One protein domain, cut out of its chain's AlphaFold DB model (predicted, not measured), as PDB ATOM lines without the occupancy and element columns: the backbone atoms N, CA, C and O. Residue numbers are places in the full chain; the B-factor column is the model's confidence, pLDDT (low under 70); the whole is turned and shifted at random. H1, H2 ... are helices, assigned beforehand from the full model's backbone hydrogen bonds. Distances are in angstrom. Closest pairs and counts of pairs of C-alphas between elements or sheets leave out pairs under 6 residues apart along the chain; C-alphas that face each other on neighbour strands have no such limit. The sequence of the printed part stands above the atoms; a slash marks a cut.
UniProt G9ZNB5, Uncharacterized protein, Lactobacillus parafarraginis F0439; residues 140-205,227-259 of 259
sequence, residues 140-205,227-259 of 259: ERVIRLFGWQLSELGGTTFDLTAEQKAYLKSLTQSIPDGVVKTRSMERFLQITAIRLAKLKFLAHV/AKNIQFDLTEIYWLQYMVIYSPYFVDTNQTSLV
ATOM      1  N   GLU A 140     219.712 236.637 237.445       93.44
ATOM      2  CA  GLU A 140     220.016 237.990 236.987       93.44
ATOM      3  C   GLU A 140     221.531 238.276 236.949       93.44
ATOM      4  O   GLU A 140     222.001 238.997 236.067       93.44
ATOM      5  N   ARG A 141     222.329 237.641 237.818       91.00
ATOM      6  CA  ARG A 141     223.803 237.726 237.778       91.00
ATOM      7  C   ARG A 141     224.345 237.179 236.462       91.00
ATOM      8  O   ARG A 141     225.214 237.786 235.837       91.00
ATOM      9  N   VAL A 142     223.805 236.040 236.032       92.38
ATOM     10  CA  VAL A 142     224.202 235.354 234.799       92.38
ATOM     11  C   VAL A 142     223.714 236.137 233.581       92.38
ATOM     12  O   VAL A 142     224.477 236.302 232.633       92.38
ATOM     13  N   ILE A 143     222.500 236.699 233.622       95.38
ATOM     14  CA  ILE A 143     221.970 237.558 232.548       95.38
ATOM     15  C   ILE A 143     222.856 238.793 232.348       95.38
ATOM     16  O   ILE A 143     223.217 239.105 231.213       95.38
ATOM     17  N   ARG A 144     223.246 239.485 233.427       95.25
ATOM     18  CA  ARG A 144     224.110 240.679 233.352       95.25
ATOM     19  C   ARG A 144     225.494 240.353 232.801       95.25
ATOM     20  O   ARG A 144     225.982 241.064 231.925       95.25
ATOM     21  N   LEU A 145     226.106 239.257 233.258       93.75
ATOM     22  CA  LEU A 145     227.387 238.782 232.727       93.75
ATOM     23  C   LEU A 145     227.294 238.421 231.244       93.75
ATOM     24  O   LEU A 145     228.142 238.829 230.452       93.75
ATOM     25  N   PHE A 146     226.241 237.708 230.854       95.06
ATOM     26  CA  PHE A 146     225.984 237.367 229.461       95.06
ATOM     27  C   PHE A 146     225.787 238.620 228.595       95.06
ATOM     28  O   PHE A 146     226.392 238.743 227.530       95.06
ATOM     29  N   GLY A 147     225.004 239.587 229.073       95.81
ATOM     30  CA  GLY A 147     224.800 240.880 228.422       95.81
ATOM     31  C   GLY A 147     226.096 241.662 228.224       95.81
ATOM     32  O   GLY A 147     226.347 242.189 227.138       95.81
ATOM     33  N   TRP A 148     226.954 241.687 229.243       95.00
ATOM     34  CA  TRP A 148     228.283 242.289 229.153       95.00
ATOM     35  C   TRP A 148     229.155 241.583 228.106       95.00
ATOM     36  O   TRP A 148     229.674 242.254 227.213       95.00
ATOM     37  N   GLN A 149     229.242 240.250 228.125       93.31
ATOM     38  CA  GLN A 149     230.002 239.490 227.123       93.31
ATOM     39  C   GLN A 149     229.490 239.739 225.701       93.31
ATOM     40  O   GLN A 149     230.281 239.946 224.781       93.31
ATOM     41  N   LEU A 150     228.169 239.785 225.504       94.44
ATOM     42  CA  LEU A 150     227.588 240.185 224.224       94.44
ATOM     43  C   LEU A 150     228.018 241.607 223.837       94.44
ATOM     44  O   LEU A 150     228.368 241.861 222.684       94.44
ATOM     45  N   SER A 151     228.021 242.557 224.769       93.62
ATOM     46  CA  SER A 151     228.444 243.931 224.476       93.62
ATOM     47  C   SER A 151     229.905 244.005 224.012       93.62
ATOM     48  O   SER A 151     230.191 244.686 223.025       93.62
ATOM     49  N   GLU A 152     230.795 243.222 224.632       90.38
ATOM     50  CA  GLU A 152     232.206 243.103 224.245       90.38
ATOM     51  C   GLU A 152     232.348 242.507 222.838       90.38
ATOM     52  O   GLU A 152     233.053 243.063 221.992       90.38
ATOM     53  N   LEU A 153     231.616 241.423 222.553       90.50
ATOM     54  CA  LEU A 153     231.650 240.727 221.263       90.50
ATOM     55  C   LEU A 153     231.162 241.594 220.096       90.50
ATOM     56  O   LEU A 153     231.756 241.565 219.021       90.50
ATOM     57  N   GLY A 154     230.080 242.350 220.288       89.69
ATOM     58  CA  GLY A 154     229.526 243.234 219.253       89.69
ATOM     59  C   GLY A 154     230.176 244.617 219.195       89.69
ATOM     60  O   GLY A 154     229.836 245.421 218.321       89.69
ATOM     61  N   GLY A 155     231.080 244.920 220.134       87.81
ATOM     62  CA  GLY A 155     231.653 246.254 220.302       87.81
ATOM     63  C   GLY A 155     230.593 247.329 220.556       87.81
ATOM     64  O   GLY A 155     230.783 248.472 220.147       87.81
ATOM     65  N   THR A 156     229.469 246.964 221.175       86.12
ATOM     66  CA  THR A 156     228.295 247.836 221.299       86.12
ATOM     67  C   THR A 156     228.555 248.972 222.283       86.12
ATOM     68  O   THR A 156     229.193 248.797 223.324       86.12
ATOM     69  N   THR A 157     228.063 250.152 221.925       85.38
ATOM     70  CA  THR A 157     227.969 251.325 222.793       85.38
ATOM     71  C   THR A 157     226.508 251.530 223.169       85.38
ATOM     72  O   THR A 157     225.625 251.348 222.331       85.38
ATOM     73  N   PHE A 158     226.250 251.877 224.427       88.62
ATOM     74  CA  PHE A 158     224.892 252.052 224.927       88.62
ATOM     75  C   PHE A 158     224.520 253.529 224.997       88.62
ATOM     76  O   PHE A 158     225.117 254.289 225.761       88.62
ATOM     77  N   ASP A 159     223.477 253.907 224.262       91.44
ATOM     78  CA  ASP A 159     222.823 255.202 224.421       91.44
ATOM     79  C   ASP A 159     221.845 255.123 225.594       91.44
ATOM     80  O   ASP A 159     220.687 254.726 225.453       91.44
ATOM     81  N   LEU A 160     222.347 255.436 226.789       94.00
ATOM     82  CA  LEU A 160     221.573 255.316 228.021       94.00
ATOM     83  C   LEU A 160     220.501 256.408 228.146       94.00
ATOM     84  O   LEU A 160     220.776 257.600 227.951       94.00
ATOM     85  N   THR A 161     219.304 256.010 228.579       94.69
ATOM     86  CA  THR A 161     218.235 256.940 228.973       94.69
ATOM     87  C   THR A 161     218.622 257.731 230.227       94.69
ATOM     88  O   THR A 161     219.566 257.381 230.939       94.69
ATOM     89  N   ALA A 162     217.896 258.812 230.535       93.44
ATOM     90  CA  ALA A 162     218.158 259.614 231.735       93.44
ATOM     91  C   ALA A 162     218.081 258.781 233.031       93.44
ATOM     92  O   ALA A 162     218.929 258.923 233.910       93.44
ATOM     93  N   GLU A 163     217.113 257.867 233.111       90.50
ATOM     94  CA  GLU A 163     216.960 256.939 234.234       90.50
ATOM     95  C   GLU A 163     218.150 255.975 234.343       90.50
ATOM     96  O   GLU A 163     218.759 255.848 235.403       90.50
ATOM     97  N   GLN A 164     218.558 255.355 233.233       94.00
ATOM     98  CA  GLN A 164     219.712 254.450 233.204       94.00
ATOM     99  C   GLN A 164     221.017 255.174 233.559       94.00
ATOM    100  O   GLN A 164     221.865 254.618 234.254       94.00
ATOM    101  N   LYS A 165     221.179 256.434 233.138       94.88
ATOM    102  CA  LYS A 165     222.319 257.276 233.534       94.88
ATOM    103  C   LYS A 165     222.340 257.544 235.038       94.88
ATOM    104  O   LYS A 165     223.420 257.552 235.625       94.88
ATOM    105  N   ALA A 166     221.179 257.735 235.667       89.31
ATOM    106  CA  ALA A 166     221.090 257.894 237.116       89.31
ATOM    107  C   ALA A 166     221.531 256.612 237.842       89.31
ATOM    108  O   ALA A 166     222.382 256.684 238.727       89.31
ATOM    109  N   TYR A 167     221.051 255.443 237.402       90.44
ATOM    110  CA  TYR A 167     221.507 254.149 237.922       90.44
ATOM    111  C   TYR A 167     223.013 253.948 237.741       90.44
ATOM    112  O   TYR A 167     223.698 253.588 238.695       90.44
ATOM    113  N   LEU A 168     223.552 254.229 236.550       93.25
ATOM    114  CA  LEU A 168     224.988 254.124 236.282       93.25
ATOM    115  C   LEU A 168     225.807 255.022 237.214       93.25
ATOM    116  O   LEU A 168     226.834 254.585 237.738       93.25
ATOM    117  N   LYS A 169     225.356 256.262 237.447       91.38
ATOM    118  CA  LYS A 169     226.010 257.189 238.376       91.38
ATOM    119  C   LYS A 169     226.052 256.607 239.787       91.38
ATOM    120  O   LYS A 169     227.131 256.571 240.373       91.38
ATOM    121  N   SER A 170     224.926 256.108 240.297       87.81
ATOM    122  CA  SER A 170     224.867 255.498 241.627       87.81
ATOM    123  C   SER A 170     225.752 254.252 241.726       87.81
ATOM    124  O   SER A 170     226.518 254.132 242.673       87.81
ATOM    125  N   LEU A 171     225.730 253.357 240.730       89.50
ATOM    126  CA  LEU A 171     226.608 252.176 240.704       89.50
ATOM    127  C   LEU A 171     228.087 252.568 240.726       89.50
ATOM    128  O   LEU A 171     228.877 251.972 241.445       89.50
ATOM    129  N   THR A 172     228.453 253.600 239.965       89.19
ATOM    130  CA  THR A 172     229.832 254.101 239.890       89.19
ATOM    131  C   THR A 172     230.309 254.692 241.218       89.19
ATOM    132  O   THR A 172     231.504 254.638 241.501       89.19
ATOM    133  N   GLN A 173     229.399 255.259 242.016       86.50
ATOM    134  CA  GLN A 173     229.676 255.771 243.364       86.50
ATOM    135  C   GLN A 173     229.782 254.655 244.413       86.50
ATOM    136  O   GLN A 173     230.434 254.852 245.431       86.50
ATOM    137  N   SER A 174     229.177 253.491 244.166       84.19
ATOM    138  CA  SER A 174     229.257 252.320 245.052       84.19
ATOM    139  C   SER A 174     230.541 251.496 244.883       84.19
ATOM    140  O   SER A 174     230.767 250.549 245.645       84.19
ATOM    141  N   ILE A 175     231.357 251.808 243.872       85.44
ATOM    142  CA  ILE A 175     232.655 251.163 243.644       85.44
ATOM    143  C   ILE A 175     233.639 251.666 244.708       85.44
ATOM    144  O   ILE A 175     233.743 252.880 244.872       85.44
ATOM    145  N   PRO A 176     234.374 250.774 245.398       84.38
ATOM    146  CA  PRO A 176     235.336 251.185 246.412       84.38
ATOM    147  C   PRO A 176     236.448 252.067 245.848       84.38
ATOM    148  O   PRO A 176     236.888 251.895 244.706       84.38
ATOM    149  N   ASP A 177     236.925 252.985 246.683       81.88
ATOM    150  CA  ASP A 177     238.050 253.847 246.347       81.88
ATOM    151  C   ASP A 177     239.300 253.012 246.022       81.88
ATOM    152  O   ASP A 177     239.570 251.984 246.642       81.88
ATOM    153  N   GLY A 178     240.065 253.444 245.015       80.69
ATOM    154  CA  GLY A 178     241.287 252.765 244.563       80.69
ATOM    155  C   GLY A 178     241.095 251.711 243.464       80.69
ATOM    156  O   GLY A 178     242.080 251.297 242.854       80.69
ATOM    157  N   VAL A 179     239.860 251.317 243.132       83.25
ATOM    158  CA  VAL A 179     239.600 250.406 242.002       83.25
ATOM    159  C   VAL A 179     239.793 251.134 240.663       83.25
ATOM    160  O   VAL A 179     239.125 252.131 240.374       83.25
ATOM    161  N   VAL A 180     240.682 250.613 239.810       83.81
ATOM    162  CA  VAL A 180     240.933 251.158 238.466       83.81
ATOM    163  C   VAL A 180     239.748 250.860 237.545       83.81
ATOM    164  O   VAL A 180     239.418 249.708 237.266       83.81
ATOM    165  N   LYS A 181     239.120 251.917 237.025       84.62
ATOM    166  CA  LYS A 181     237.974 251.809 236.116       84.62
ATOM    167  C   LYS A 181     238.452 251.495 234.703       84.62
ATOM    168  O   LYS A 181     239.013 252.345 234.017       84.62
ATOM    169  N   THR A 182     238.231 250.258 234.266       88.38
ATOM    170  CA  THR A 182     238.515 249.828 232.892       88.38
ATOM    171  C   THR A 182     237.288 250.009 232.000       88.38
ATOM    172  O   THR A 182     236.148 249.943 232.461       88.38
ATOM    173  N   ARG A 183     237.498 250.137 230.683       87.25
ATOM    174  CA  ARG A 183     236.400 250.189 229.698       87.25
ATOM    175  C   ARG A 183     235.454 248.985 229.797       87.25
ATOM    176  O   ARG A 183     234.254 249.111 229.560       87.25
ATOM    177  N   SER A 184     235.995 247.810 230.117       87.62
ATOM    178  CA  SER A 184     235.200 246.589 230.238       87.62
ATOM    179  C   SER A 184     234.299 246.623 231.476       87.62
ATOM    180  O   SER A 184     233.116 246.294 231.384       87.62
ATOM    181  N   MET A 185     234.824 247.119 232.603       90.25
ATOM    182  CA  MET A 185     234.040 247.367 233.814       90.25
ATOM    183  C   MET A 185     232.938 248.399 233.554       90.25
ATOM    184  O   MET A 185     231.788 248.161 233.906       90.25
ATOM    185  N   GLU A 186     233.243 249.508 232.878       91.50
ATOM    186  CA  GLU A 186     232.236 250.520 232.526       91.50
ATOM    187  C   GLU A 186     231.074 249.924 231.725       91.50
ATOM    188  O   GLU A 186     229.912 250.181 232.039       91.50
ATOM    189  N   ARG A 187     231.353 249.068 230.737       92.06
ATOM    190  CA  ARG A 187     230.305 248.373 229.969       92.06
ATOM    191  C   ARG A 187     229.472 247.425 230.823       92.06
ATOM    192  O   ARG A 187     228.256 247.354 230.651       92.06
ATOM    193  N   PHE A 188     230.094 246.721 231.762       94.31
ATOM    194  CA  PHE A 188     229.370 245.885 232.717       94.31
ATOM    195  C   PHE A 188     228.434 246.711 233.614       94.31
ATOM    196  O   PHE A 188     227.271 246.341 233.809       94.31
ATOM    197  N   LEU A 189     228.894 247.868 234.097       94.12
ATOM    198  CA  LEU A 189     228.067 248.801 234.868       94.12
ATOM    199  C   LEU A 189     226.911 249.355 234.030       94.12
ATOM    200  O   LEU A 189     225.801 249.484 234.539       94.12
ATOM    201  N   GLN A 190     227.138 249.641 232.745       95.81
ATOM    202  CA  GLN A 190     226.090 250.083 231.820       95.81
ATOM    203  C   GLN A 190     225.004 249.016 231.646       95.81
ATOM    204  O   GLN A 190     223.823 249.333 231.780       95.81
ATOM    205  N   ILE A 191     225.379 247.752 231.416       96.38
ATOM    206  CA  ILE A 191     224.421 246.634 231.364       96.38
ATOM    207  C   ILE A 191     223.640 246.532 232.676       96.38
ATOM    208  O   ILE A 191     222.414 246.442 232.659       96.38
ATOM    209  N   THR A 192     224.331 246.603 233.813       94.94
ATOM    210  CA  THR A 192     223.698 246.540 235.136       94.94
ATOM    211  C   THR A 192     222.700 247.684 235.332       94.94
ATOM    212  O   THR A 192     221.567 247.449 235.744       94.94
ATOM    213  N   ALA A 193     223.062 248.909 234.950       94.75
ATOM    214  CA  ALA A 193     222.180 250.069 235.017       94.75
ATOM    215  C   ALA A 193     220.933 249.916 234.130       94.75
ATOM    216  O   ALA A 193     219.833 250.275 234.551       94.75
ATOM    217  N   ILE A 194     221.083 249.354 232.924       95.81
ATOM    218  CA  ILE A 194     219.957 249.058 232.026       95.81
ATOM    219  C   ILE A 194     218.981 248.081 232.687       95.81
ATOM    220  O   ILE A 194     217.776 248.332 232.677       95.81
ATOM    221  N   ARG A 195     219.487 246.993 233.278       94.69
ATOM    222  CA  ARG A 195     218.662 245.972 233.946       94.69
ATOM    223  C   ARG A 195     217.938 246.528 235.172       94.69
ATOM    224  O   ARG A 195     216.739 246.307 235.330       94.69
ATOM    225  N   LEU A 196     218.632 247.308 235.998       91.44
ATOM    226  CA  LEU A 196     218.058 247.917 237.201       91.44
ATOM    227  C   LEU A 196     216.970 248.948 236.876       91.44
ATOM    228  O   LEU A 196     215.919 248.939 237.512       91.44
ATOM    229  N   ALA A 197     217.148 249.747 235.820       90.19
ATOM    230  CA  ALA A 197     216.101 250.642 235.311       90.19
ATOM    231  C   ALA A 197     214.841 249.894 234.828       90.19
ATOM    232  O   ALA A 197     213.778 250.483 234.671       90.19
ATOM    233  N   LYS A 198     214.939 248.582 234.593       90.00
ATOM    234  CA  LYS A 198     213.820 247.698 234.235       90.00
ATOM    235  C   LYS A 198     213.325 246.863 235.417       90.00
ATOM    236  O   LYS A 198     212.608 245.886 235.214       90.00
ATOM    237  N   LEU A 199     213.704 247.247 236.638       87.88
ATOM    238  CA  LEU A 199     213.352 246.579 237.894       87.88
ATOM    239  C   LEU A 199     213.822 245.115 237.959       87.88
ATOM    240  O   LEU A 199     213.219 244.285 238.640       87.88
ATOM    241  N   LYS A 200     214.904 244.780 237.248       88.19
ATOM    242  CA  LYS A 200     215.520 243.447 237.269       88.19
ATOM    243  C   LYS A 200     216.622 243.418 238.316       88.19
ATOM    244  O   LYS A 200     217.791 243.650 238.012       88.19
ATOM    245  N   PHE A 201     216.221 243.181 239.558       87.44
ATOM    246  CA  PHE A 201     217.118 243.068 240.705       87.44
ATOM    247  C   PHE A 201     217.633 241.639 240.876       87.44
ATOM    248  O   PHE A 201     216.996 240.679 240.433       87.44
ATOM    249  N   LEU A 202     218.772 241.489 241.550       85.69
ATOM    250  CA  LEU A 202     219.202 240.184 242.040       85.69
ATOM    251  C   LEU A 202     218.128 239.618 242.973       85.69
ATOM    252  O   LEU A 202     217.667 240.299 243.888       85.69
ATOM    253  N   ALA A 203     217.740 238.362 242.760       72.94
ATOM    254  CA  ALA A 203     216.897 237.677 243.727       72.94
ATOM    255  C   ALA A 203     217.635 237.620 245.075       72.94
ATOM    256  O   ALA A 203     218.817 237.259 245.112       72.94
ATOM    257  N   HIS A 204     216.950 237.940 246.177       54.25
ATOM    258  CA  HIS A 204     217.467 237.643 247.509       54.25
ATOM    259  C   HIS A 204     217.741 236.144 247.571       54.25
ATOM    260  O   HIS A 204     216.813 235.341 247.557       54.25
ATOM    261  N   VAL A 205     219.014 235.761 247.622       41.03
ATOM    262  CA  VAL A 205     219.389 234.394 247.966       41.03
ATOM    263  C   VAL A 205     219.122 234.268 249.464       41.03
ATOM    264  O   VAL A 205     219.854 234.887 250.242       41.03
ATOM    265  N   ALA A 227     211.927 259.151 247.659       33.12
ATOM    266  CA  ALA A 227     213.240 259.758 247.814       33.12
ATOM    267  C   ALA A 227     213.904 259.787 246.433       33.12
ATOM    268  O   ALA A 227     214.031 258.763 245.772       33.12
ATOM    269  N   LYS A 228     214.333 260.969 245.980       42.56
ATOM    270  CA  LYS A 228     215.017 261.191 244.688       42.56
ATOM    271  C   LYS A 228     216.410 260.530 244.585       42.56
ATOM    272  O   LYS A 228     217.126 260.789 243.622       42.56
ATOM    273  N   ASN A 229     216.789 259.681 245.541       46.28
ATOM    274  CA  ASN A 229     218.072 258.987 245.595       46.28
ATOM    275  C   ASN A 229     217.828 257.486 245.417       46.28
ATOM    276  O   ASN A 229     217.137 256.874 246.229       46.28
ATOM    277  N   ILE A 230     218.385 256.903 244.355       47.81
ATOM    278  CA  ILE A 230     218.346 255.458 244.104       47.81
ATOM    279  C   ILE A 230     219.049 254.752 245.273       47.81
ATOM    280  O   ILE A 230     220.247 254.952 245.469       47.81
ATOM    281  N   GLN A 231     218.311 253.952 246.045       53.25
ATOM    282  CA  GLN A 231     218.854 253.081 247.091       53.25
ATOM    283  C   GLN A 231     218.946 251.653 246.547       53.25
ATOM    284  O   GLN A 231     217.958 251.115 246.049       53.25
ATOM    285  N   PHE A 232     220.134 251.053 246.618       54.81
ATOM    286  CA  PHE A 232     220.345 249.652 246.262       54.81
ATOM    287  C   PHE A 232     220.195 248.762 247.495       54.81
ATOM    288  O   PHE A 232     220.611 249.149 248.586       54.81
ATOM    289  N   ASP A 233     219.655 247.557 247.307       68.06
ATOM    290  CA  ASP A 233     219.746 246.510 248.323       68.06
ATOM    291  C   ASP A 233     221.223 246.144 248.580       68.06
ATOM    292  O   ASP A 233     222.062 246.188 247.675       68.06
ATOM    293  N   LEU A 234     221.546 245.741 249.810       71.25
ATOM    294  CA  LEU A 234     222.881 245.286 250.199       71.25
ATOM    295  C   LEU A 234     223.363 244.138 249.306       71.25
ATOM    296  O   LEU A 234     224.543 244.090 248.972       71.25
ATOM    297  N   THR A 235     222.466 243.248 248.868       77.50
ATOM    298  CA  THR A 235     222.807 242.155 247.941       77.50
ATOM    299  C   THR A 235     223.383 242.683 246.623       77.50
ATOM    300  O   THR A 235     224.379 242.151 246.133       77.50
ATOM    301  N   GLU A 236     222.790 243.744 246.065       82.75
ATOM    302  CA  GLU A 236     223.259 244.391 244.832       82.75
ATOM    303  C   GLU A 236     224.629 245.038 245.037       82.75
ATOM    304  O   GLU A 236     225.535 244.831 244.230       82.75
ATOM    305  N   ILE A 237     224.805 245.773 246.140       79.44
ATOM    306  CA  ILE A 237     226.071 246.449 246.451       79.44
ATOM    307  C   ILE A 237     227.186 245.426 246.673       79.44
ATOM    308  O   ILE A 237     228.238 245.535 246.049       79.44
ATOM    309  N   TYR A 238     226.963 244.408 247.508       79.62
ATOM    310  CA  TYR A 238     227.976 243.389 247.787       79.62
ATOM    311  C   TYR A 238     228.359 242.605 246.539       79.62
ATOM    312  O   TYR A 238     229.543 242.351 246.316       79.62
ATOM    313  N   TRP A 239     227.385 242.235 245.706       85.56
ATOM    314  CA  TRP A 239     227.687 241.551 244.455       85.56
ATOM    315  C   TRP A 239     228.469 242.453 243.499       85.56
ATOM    316  O   TRP A 239     229.470 242.013 242.941       85.56
ATOM    317  N   LEU A 240     228.073 243.719 243.352       85.62
ATOM    318  CA  LEU A 240     228.791 244.686 242.526       85.62
ATOM    319  C   LEU A 240     230.243 244.855 242.987       85.62
ATOM    320  O   LEU A 240     231.159 244.764 242.172       85.62
ATOM    321  N   GLN A 241     230.451 245.070 244.286       83.94
ATOM    322  CA  GLN A 241     231.777 245.217 244.883       83.94
ATOM    323  C   GLN A 241     232.613 243.954 244.688       83.94
ATOM    324  O   GLN A 241     233.763 244.038 244.264       83.94
ATOM    325  N   TYR A 242     232.017 242.777 244.891       84.75
ATOM    326  CA  TYR A 242     232.688 241.516 244.605       84.75
ATOM    327  C   TYR A 242     233.141 241.434 243.144       84.75
ATOM    328  O   TYR A 242     234.284 241.075 242.864       84.75
ATOM    329  N   MET A 243     232.262 241.805 242.209       85.44
ATOM    330  CA  MET A 243     232.563 241.755 240.783       85.44
ATOM    331  C   MET A 243     233.743 242.657 240.419       85.44
ATOM    332  O   MET A 243     234.642 242.217 239.711       85.44
ATOM    333  N   VAL A 244     233.776 243.896 240.905       82.69
ATOM    334  CA  VAL A 244     234.814 244.863 240.504       82.69
ATOM    335  C   VAL A 244     236.153 244.680 241.226       82.69
ATOM    336  O   VAL A 244     237.160 245.143 240.701       82.69
ATOM    337  N   ILE A 245     236.182 244.014 242.387       79.06
ATOM    338  CA  ILE A 245     237.409 243.808 243.185       79.06
ATOM    339  C   ILE A 245     238.018 242.418 242.975       79.06
ATOM    340  O   ILE A 245     239.238 242.279 242.935       79.06
ATOM    341  N   TYR A 246     237.188 241.379 242.870       78.19
ATOM    342  CA  TYR A 246     237.662 239.991 242.940       78.19
ATOM    343  C   TYR A 246     237.392 239.188 241.673       78.19
ATOM    344  O   TYR A 246     237.915 238.084 241.525       78.19
ATOM    345  N   SER A 247     236.560 239.682 240.754       77.19
ATOM    346  CA  SER A 247     236.205 238.881 239.589       77.19
ATOM    347  C   SER A 247     237.357 238.790 238.586       77.19
ATOM    348  O   SER A 247     237.858 239.831 238.148       77.19
ATOM    349  N   PRO A 248     237.680 237.580 238.088       76.81
ATOM    350  CA  PRO A 248     238.683 237.404 237.036       76.81
ATOM    351  C   PRO A 248     238.271 238.042 235.699       76.81
ATOM    352  O   PRO A 248     239.070 238.103 234.771       76.81
ATOM    353  N   TYR A 249     237.023 238.507 235.566       76.75
ATOM    354  CA  TYR A 249     236.568 239.235 234.381       76.75
ATOM    355  C   TYR A 249     237.083 240.680 234.323       76.75
ATOM    356  O   TYR A 249     237.152 241.248 233.234       76.75
ATOM    357  N   PHE A 250     237.410 241.280 235.473       78.31
ATOM    358  CA  PHE A 250     237.747 242.706 235.570       78.31
ATOM    359  C   PHE A 250     239.072 242.978 236.275       78.31
ATOM    360  O   PHE A 250     239.610 244.074 236.122       78.31
ATOM    361  N   VAL A 251     239.594 242.002 237.016       69.75
ATOM    362  CA  VAL A 251     240.832 242.120 237.782       69.75
ATOM    363  C   VAL A 251     241.827 241.082 237.290       69.75
ATOM    364  O   VAL A 251     241.485 239.911 237.129       69.75
ATOM    365  N   ASP A 252     243.060 241.521 237.038       59.19
ATOM    366  CA  ASP A 252     244.163 240.622 236.707       59.19
ATOM    367  C   ASP A 252     244.559 239.845 237.968       59.19
ATOM    368  O   ASP A 252     245.214 240.367 238.871       59.19
ATOM    369  N   THR A 253     244.130 238.586 238.044       51.66
ATOM    370  CA  THR A 253     244.367 237.704 239.196       51.66
ATOM    371  C   THR A 253     245.844 237.384 239.425       51.66
ATOM    372  O   THR A 253     246.177 236.782 240.441       51.66
ATOM    373  N   ASN A 254     246.743 237.779 238.517       47.03
ATOM    374  CA  ASN A 254     248.188 237.663 238.721       47.03
ATOM    375  C   ASN A 254     248.767 238.779 239.610       47.03
ATOM    376  O   ASN A 254     249.918 238.673 240.027       47.03
ATOM    377  N   GLN A 255     248.003 239.842 239.895       41.53
ATOM    378  CA  GLN A 255     248.440 240.969 240.734       41.53
ATOM    379  C   GLN A 255     247.674 241.092 242.057       41.53
ATOM    380  O   GLN A 255     248.139 241.774 242.969       41.53
ATOM    381  N   THR A 256     246.525 240.432 242.203       39.44
ATOM    382  CA  THR A 256     245.761 240.432 243.454       39.44
ATOM    383  C   THR A 256     246.300 239.370 244.407       39.44
ATOM    384  O   THR A 256     245.902 238.207 244.373       39.44
ATOM    385  N   SER A 257     247.203 239.776 245.303       31.48
ATOM    386  CA  SER A 257     247.464 239.015 246.524       31.48
ATOM    387  C   SER A 257     246.159 238.925 247.316       31.48
ATOM    388  O   SER A 257     245.630 239.951 247.740       31.48
ATOM    389  N   LEU A 258     245.630 237.710 247.480       29.75
ATOM    390  CA  LEU A 258     244.573 237.424 248.449       29.75
ATOM    391  C   LEU A 258     245.081 237.870 249.828       29.75
ATOM    392  O   LEU A 258     246.046 237.293 250.330       29.75
ATOM    393  N   VAL A 259     244.477 238.923 250.382       33.75
ATOM    394  CA  VAL A 259     244.658 239.344 251.781       33.75
ATOM    395  C   VAL A 259     243.548 238.722 252.608       33.75
ATOM    396  O   VAL A 259     242.380 238.818 252.163       33.75
TER     397      VAL A 259
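Overview. This is residues 140 to 205 and 227 to 259 of the 259 residues of an uncharacterized protein of Lactobacillus parafarraginis F0439 (UniProt G9ZNB5). What does the model look like at first sight? H3 is the core of a small helical body: H1 packs on one side of it and H2 on another, each crossing it at a steep angle. H4 runs along a further side of H3, a little way off, at a small angle and the opposite way. What is printed, and in which order? The printed part has 99 residues with four named helices, H1, H2, H3 and H4 along the chain, and no named strand; the class is all helix. How large is it? It is compact, with a radius of gyration of the C-alphas of 13.4 A and spans of 39 by 32 by 26 A.

Arrangement. How does the first helix stand to the third? H1, residues 140 to 154, touches H3, residues 183 to 196, with the C-alphas of Trp 148 and Phe 188 closest at 5.2 A. Their lines stand at a steep tilt of 48 degrees, opposite ways. And the second helix? H2, residues 162 to 173, touches H3, with the C-alphas of Tyr 167 and Ala 193 closest at 5.1 A, at a steep tilt of 56 degrees, opposite ways. H1 and H2 are apart. Where is the fourth? H4, residues 234 to 246, is close to H3 but not clearly touching: their closest C-alphas, of Met 185 and Val 244, are 7.2 A apart, at a shallow tilt of 14 degrees, opposite ways. H4 and H2 are near each other, while H4 and H1 are apart. What do the backbones show? In H1, H2, H3 and H4 every O i to N i+4 pair is within hydrogen-bond range.

Along the chain. Where does the first helix lie? H1 begins at C-alpha 140, (220.016, 237.990, 236.987), and measures 20.8 A from first to last C-alpha. How long are the next two? H2 measures 16.8 A, and H3 measures 19.9 A, ending at C-alpha 196, (218.058, 247.917, 237.201). Where does the last helix end? H4 measures 17.3 A and ends at C-alpha 246, (237.662, 239.991, 242.940).

Size, cuts and confidence. What joins the helices? The links from H1 to H2, 7 residues, and from H2 to H3, 9 residues, are short. The link from H3 to H4 runs across the cut: residues 206 to 226 are not printed, and C-alphas 205 and 227 are 26.1 A apart. How far does the printed part reach? The two C-alphas farthest apart, of Ala 227 and Asn 254, are 42.3 A from each other. Residues 247 to 259, ending at the chain's last residue, hold no named element. Where is confidence low? The mean pLDDT of the printed part is 80.7, and it is under 70 at residues 204 to 205, 227 to 233 and 251 to 259.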